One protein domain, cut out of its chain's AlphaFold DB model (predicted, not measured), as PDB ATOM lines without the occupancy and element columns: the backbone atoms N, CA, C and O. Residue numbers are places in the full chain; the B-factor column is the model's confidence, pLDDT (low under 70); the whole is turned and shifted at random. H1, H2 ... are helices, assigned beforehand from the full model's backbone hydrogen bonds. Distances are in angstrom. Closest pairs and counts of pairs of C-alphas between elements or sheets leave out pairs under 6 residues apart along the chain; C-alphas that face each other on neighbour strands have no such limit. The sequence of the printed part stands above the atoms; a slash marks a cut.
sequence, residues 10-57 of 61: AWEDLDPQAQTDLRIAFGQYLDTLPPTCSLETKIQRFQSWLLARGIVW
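What this domain is: This is residues 10 to 57 of the 61 residues of an uncharacterized protein of Thiorhodococcus minor (UniProt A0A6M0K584). Helix H1 runs roughly along the long axis, and a second helix, H2, crosses it as a loosely closed X, in a separate layer. The chain folds back between them, and residues 34 to 41, of which 39 to 41 belong to H2, stick out. The printed part has 48 residues with two named helices, H1 then H2, and no named strand; the class is all helix. The whole is compact, with a radius of gyration of the C-alphas of 10.9 A, and elongated, spanning 30 by 16 by 16 A.

Where its parts are: H1, residues 16 to 31, measures 23.0 A and begins at C-alpha 16 (93.020, 125.732, 50.617). H2, residues 39 to 51, measures 18.3 A and ends at C-alpha 51 (80.554, 114.583, 43.474).

How they stand to each other: H1 and H2 are close but not clearly touching; their closest C-alphas, of Phe 26 and Phe 46, are 7.0 A apart. They run opposite ways at a steep tilt of 62 degrees. In H1 and H2 every O i to N i+4 pair is within hydrogen-bond range.

The domain as a whole: The C-alphas farthest apart, of Asp 13 and Pro 34, are 30.8 A apart. The C-alphas of Ala 10 and Trp 57, first and last printed, are 6.3 A apart. The printed part has no cut, its link H1 to H2 is short, and no printed residue is under 70 in pLDDT.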
ATOM      1  N   ALA A  10      90.415 115.588  43.010       86.31
ATOM      2  CA  ALA A  10      90.502 115.196  44.408       86.31
ATOM      3  C   ALA A  10      90.349 116.442  45.285       86.31
ATOM      4  O   ALA A  10      90.929 117.484  44.991       86.31
ATOM      5  N   TRP A  11      89.592 116.332  46.374       86.56
ATOM      6  CA  TRP A  11      89.475 117.410  47.357       86.56
ATOM      7  C   TRP A  11      90.849 117.886  47.849       86.56
ATOM      8  O   TRP A  11      91.062 119.074  48.058       86.56
ATOM      9  N   GLU A  12      91.787 116.954  47.986       86.44
ATOM     10  CA  GLU A  12      93.158 117.180  48.452       86.44
ATOM     11  C   GLU A  12      94.015 117.967  47.447       86.44
ATOM     12  O   GLU A  12      94.986 118.602  47.838       86.44
ATOM     13  N   ASP A  13      93.632 117.955  46.165       87.62
ATOM     14  CA  ASP A  13      94.271 118.718  45.084       87.62
ATOM     15  C   ASP A  13      93.731 120.156  44.989       87.62
ATOM     16  O   ASP A  13      94.279 120.996  44.278       87.62
ATOM     17  N   LEU A  14      92.632 120.460  45.688       86.12
ATOM     18  CA  LEU A  14      92.066 121.803  45.702       86.12
ATOM     19  C   LEU A  14      92.901 122.735  46.571       86.12
ATOM     20  O   LEU A  14      93.245 122.399  47.707       86.12
ATOM     21  N   ASP A  15      93.097 123.956  46.078       89.88
ATOM     22  CA  ASP A  15      93.658 125.043  46.866       89.88
ATOM     23  C   ASP A  15      92.920 125.203  48.207       89.88
ATOM     24  O   ASP A  15      91.686 125.111  48.255       89.88
ATOM     25  N   PRO A  16      93.630 125.533  49.300       87.75
ATOM     26  CA  PRO A  16      93.020 125.732  50.617       87.75
ATOM     27  C   PRO A  16      91.887 126.766  50.597       87.75
ATOM     28  O   PRO A  16      90.883 126.636  51.305       87.75
ATOM     29  N   GLN A  17      92.024 127.783  49.743       91.56
ATOM     30  CA  GLN A  17      90.998 128.796  49.536       91.56
ATOM     31  C   GLN A  17      89.752 128.215  48.855       91.56
ATOM     32  O   GLN A  17      88.640 128.488  49.297       91.56
ATOM     33  N   ALA A  18      89.924 127.368  47.836       89.19
ATOM     34  CA  ALA A  18      88.820 126.701  47.148       89.19
ATOM     35  C   ALA A  18      88.100 125.702  48.068       89.19
ATOM     36  O   ALA A  18      86.873 125.647  48.085       89.19
ATOM     37  N   GLN A  19      88.844 124.962  48.894       90.19
ATOM     38  CA  GLN A  19      88.270 124.097  49.929       90.19
ATOM     39  C   GLN A  19      87.421 124.894  50.931       90.19
ATOM     40  O   GLN A  19      86.342 124.458  51.341       90.19
ATOM     41  N   THR A  20      87.899 126.074  51.324       92.44
ATOM     42  CA  THR A  20      87.176 126.965  52.237       92.44
ATOM     43  C   THR A  20      85.898 127.491  51.590       92.44
ATOM     44  O   THR A  20      84.832 127.401  52.195       92.44
ATOM     45  N   ASP A  21      85.980 127.958  50.345       93.00
ATOM     46  CA  ASP A  21      84.834 128.468  49.590       93.00
ATOM     47  C   ASP A  21      83.742 127.397  49.421       93.00
ATOM     48  O   ASP A  21      82.571 127.626  49.724       93.00
ATOM     49  N   LEU A  22      84.140 126.163  49.090       91.19
ATOM     50  CA  LEU A  22      83.229 125.020  48.990       91.19
ATOM     51  C   LEU A  22      82.562 124.672  50.325       91.19
ATOM     52  O   LEU A  22      81.385 124.316  50.342       91.19
ATOM     53  N   ARG A  23      83.280 124.779  51.451       90.06
ATOM     54  CA  ARG A  23      82.698 124.573  52.789       90.06
ATOM     55  C   ARG A  23      81.687 125.659  53.143       90.06
ATOM     56  O   ARG A  23      80.638 125.336  53.696       90.06
ATOM     57  N   ILE A  24      81.974 126.915  52.805       93.38
ATOM     58  CA  ILE A  24      81.052 128.040  53.012       93.38
ATOM     59  C   ILE A  24      79.786 127.837  52.169       93.38
ATOM     60  O   ILE A  24      78.679 127.856  52.708       93.38
ATOM     61  N   ALA A  25      79.947 127.552  50.875       92.75
ATOM     62  CA  ALA A  25      78.841 127.287  49.959       92.75
ATOM     63  C   ALA A  25      78.015 126.061  50.386       92.75
ATOM     64  O   ALA A  25      76.786 126.066  50.296       92.75
ATOM     65  N   PHE A  26      78.665 125.015  50.903       89.94
ATOM     66  CA  PHE A  26      77.964 123.866  51.466       89.94
ATOM     67  C   PHE A  26      77.184 124.220  52.740       89.94
ATOM     68  O   PHE A  26      76.072 123.731  52.918       89.94
ATOM     69  N   GLY A  27      77.716 125.092  53.599       88.56
ATOM     70  CA  GLY A  27      77.000 125.611  54.767       88.56
ATOM     71  C   GLY A  27      75.715 126.347  54.381       88.56
ATOM     72  O   GLY A  27      74.664 126.085  54.959       88.56
ATOM     73  N   GLN A  28      75.772 127.183  53.343       90.25
ATOM     74  CA  GLN A  28      74.589 127.854  52.789       90.25
ATOM     75  C   GLN A  28      73.590 126.854  52.194       90.25
ATOM     76  O   GLN A  28      72.388 126.969  52.405       90.25
ATOM     77  N   TYR A  29      74.076 125.831  51.488       88.62
ATOM     78  CA  TYR A  29      73.229 124.757  50.970       88.62
ATOM     79  C   TYR A  29      72.555 123.955  52.094       88.62
ATOM     80  O   TYR A  29      71.378 123.617  51.985       88.62
ATOM     81  N   LEU A  30      73.261 123.683  53.194       85.81
ATOM     82  CA  LEU A  30      72.690 123.014  54.363       85.81
ATOM     83  C   LEU A  30      71.559 123.817  55.010       85.81
ATOM     84  O   LEU A  30      70.615 123.195  55.487       85.81
ATOM     85  N   ASP A  31      71.633 125.148  54.997       86.56
ATOM     86  CA  ASP A  31      70.582 126.028  55.523       86.56
ATOM     87  C   ASP A  31      69.265 125.897  54.734       86.56
ATOM     88  O   ASP A  31      68.175 125.974  55.294       86.56
ATOM     89  N   THR A  32      69.356 125.586  53.434       86.88
ATOM     90  CA  THR A  32      68.179 125.330  52.581       86.88
ATOM     91  C   THR A  32      67.566 123.941  52.768       86.88
ATOM     92  O   THR A  32      66.475 123.666  52.264       86.88
ATOM     93  N   LEU A  33      68.265 123.037  53.455       83.44
ATOM     94  CA  LEU A  33      67.839 121.658  53.641       83.44
ATOM     95  C   LEU A  33      67.165 121.464  55.002       83.44
ATOM     96  O   LEU A  33      67.471 122.168  55.963       83.44
ATOM     97  N   PRO A  34      66.293 120.447  55.137       83.38
ATOM     98  CA  PRO A  34      65.708 120.127  56.428       83.38
ATOM     99  C   PRO A  34      66.815 119.838  57.453       83.38
ATOM    100  O   PRO A  34      67.808 119.172  57.103       83.38
ATOM    101  N   PRO A  35      66.647 120.310  58.703       76.69
ATOM    102  CA  PRO A  35      67.648 120.170  59.743       76.69
ATOM    103  C   PRO A  35      67.893 118.689  60.018       76.69
ATOM    104  O   PRO A  35      66.992 117.944  60.398       76.69
ATOM    105  N   THR A  36      69.131 118.249  59.812       79.38
ATOM    106  CA  THR A  36      69.560 116.891  60.148       79.38
ATOM    107  C   THR A  36      70.425 116.937  61.394       79.38
ATOM    108  O   THR A  36      71.491 117.561  61.381       79.38
ATOM    109  N   CYS A  37      70.006 116.240  62.450       72.50
ATOM    110  CA  CYS A  37      70.836 116.053  63.644       72.50
ATOM    111  C   CYS A  37      71.989 115.059  63.422       72.50
ATOM    112  O   CYS A  37      72.948 115.066  64.185       72.50
ATOM    113  N   SER A  38      71.940 114.237  62.374       81.69
ATOM    114  CA  SER A  38      72.964 113.224  62.117       81.69
ATOM    115  C   SER A  38      74.161 113.805  61.364       81.69
ATOM    116  O   SER A  38      74.027 114.307  60.243       81.69
ATOM    117  N   LEU A  39      75.345 113.695  61.969       81.69
ATOM    118  CA  LEU A  39      76.617 114.071  61.348       81.69
ATOM    119  C   LEU A  39      76.871 113.263  60.067       81.69
ATOM    120  O   LEU A  39      77.213 113.840  59.040       81.69
ATOM    121  N   GLU A  40      76.593 111.959  60.094       84.06
ATOM    122  CA  GLU A  40      76.716 111.065  58.935       84.06
ATOM    123  C   GLU A  40      75.897 111.556  57.735       84.06
ATOM    124  O   GLU A  40      76.375 111.562  56.603       84.06
ATOM    125  N   THR A  41      74.681 112.060  57.968       86.06
ATOM    126  CA  THR A  41      73.850 112.623  56.897       86.06
ATOM    127  C   THR A  41      74.459 113.897  56.317       86.06
ATOM    128  O   THR A  41      74.386 114.104  55.106       86.06
ATOM    129  N   LYS A  42      75.089 114.746  57.139       84.12
ATOM    130  CA  LYS A  42      75.808 115.935  56.647       84.12
ATOM    131  C   LYS A  42      77.015 115.535  55.798       84.12
ATOM    132  O   LYS A  42      77.213 116.122  54.740       84.12
ATOM    133  N   ILE A  43      77.756 114.511  56.216       86.75
ATOM    134  CA  ILE A  43      78.905 113.951  55.490       86.75
ATOM    135  C   ILE A  43      78.466 113.383  54.132       86.75
ATOM    136  O   ILE A  43      79.001 113.775  53.099       86.75
ATOM    137  N   GLN A  44      77.428 112.544  54.105       88.19
ATOM    138  CA  GLN A  44      76.866 111.982  52.868       88.19
ATOM    139  C   GLN A  44      76.354 113.072  51.915       88.19
ATOM    140  O   GLN A  44      76.595 113.017  50.705       88.19
ATOM    141  N   ARG A  45      75.680 114.100  52.453       89.06
ATOM    142  CA  ARG A  45      75.236 115.269  51.680       89.06
ATOM    143  C   ARG A  45      76.418 116.042  51.111       89.06
ATOM    144  O   ARG A  45      76.358 116.426  49.950       89.06
ATOM    145  N   PHE A  46      77.478 116.246  51.891       89.12
ATOM    146  CA  PHE A  46      78.682 116.942  51.443       89.12
ATOM    147  C   PHE A  46      79.377 116.183  50.319       89.12
ATOM    148  O   PHE A  46      79.634 116.749  49.260       89.12
ATOM    149  N   GLN A  47      79.588 114.881  50.507       88.56
ATOM    150  CA  GLN A  47      80.192 114.012  49.505       88.56
ATOM    151  C   GLN A  47      79.379 114.007  48.207       88.56
ATOM    152  O   GLN A  47      79.935 114.209  47.131       88.56
ATOM    153  N   SER A  48      78.054 113.856  48.301       88.94
ATOM    154  CA  SER A  48      77.162 113.887  47.134       88.94
ATOM    155  C   SER A  48      77.178 115.252  46.435       88.94
ATOM    156  O   SER A  48      77.193 115.334  45.208       88.94
ATOM    157  N   TRP A  49      77.214 116.336  47.212       91.19
ATOM    158  CA  TRP A  49      77.262 117.710  46.710       91.19
ATOM    159  C   TRP A  49      78.584 118.025  45.996       91.19
ATOM    160  O   TRP A  49      78.577 118.721  44.978       91.19
ATOM    161  N   LEU A  50      79.705 117.487  46.484       90.19
ATOM    162  CA  LEU A  50      81.015 117.587  45.840       90.19
ATOM    163  C   LEU A  50      81.106 116.713  44.585       90.19
ATOM    164  O   LEU A  50      81.572 117.188  43.552       90.19
ATOM    165  N   LEU A  51      80.584 115.484  44.629       89.00
ATOM    166  CA  LEU A  51      80.554 114.583  43.474       89.00
ATOM    167  C   LEU A  51      79.784 115.186  42.296       89.00
ATOM    168  O   LEU A  51      80.255 115.120  41.162       89.00
ATOM    169  N   ALA A  52      78.654 115.850  42.559       88.81
ATOM    170  CA  ALA A  52      77.895 116.576  41.537       88.81
ATOM    171  C   ALA A  52      78.697 117.716  40.874       88.81
ATOM    172  O   ALA A  52      78.381 118.132  39.764       88.81
ATOM    173  N   ARG A  53      79.746 118.213  41.541       88.12
ATOM    174  CA  ARG A  53      80.681 119.237  41.041       88.12
ATOM    175  C   ARG A  53      81.952 118.634  40.442       88.12
ATOM    176  O   ARG A  53      82.875 119.369  40.110       88.12
ATOM    177  N   GLY A  54      82.012 117.308  40.318       88.81
ATOM    178  CA  GLY A  54      83.192 116.597  39.842       88.81
ATOM    179  C   GLY A  54      84.350 116.634  40.835       88.81
ATOM    180  O   GLY A  54      85.496 116.551  40.407       88.81
ATOM    181  N   ILE A  55      84.073 116.780  42.132       89.12
ATOM    182  CA  ILE A  55      85.078 116.762  43.194       89.12
ATOM    183  C   ILE A  55      84.929 115.465  43.981       89.12
ATOM    184  O   ILE A  55      83.851 115.144  44.484       89.12
ATOM    185  N   VAL A  56      86.021 114.716  44.102       88.00
ATOM    186  CA  VAL A  56      86.053 113.463  44.855       88.00
ATOM    187  C   VAL A  56      86.608 113.746  46.244       88.00
ATOM    188  O   VAL A  56      87.767 114.133  46.395       88.00
ATOM    189  N   TRP A  57      85.777 113.548  47.264       84.62
ATOM    190  CA  TRP A  57      86.186 113.625  48.663       84.62
ATOM    191  C   TRP A  57      86.245 112.216  49.255       84.62
ATOM    192  O   TRP A  57      85.243 111.503  49.271       84.62
TER     193      TRP A  57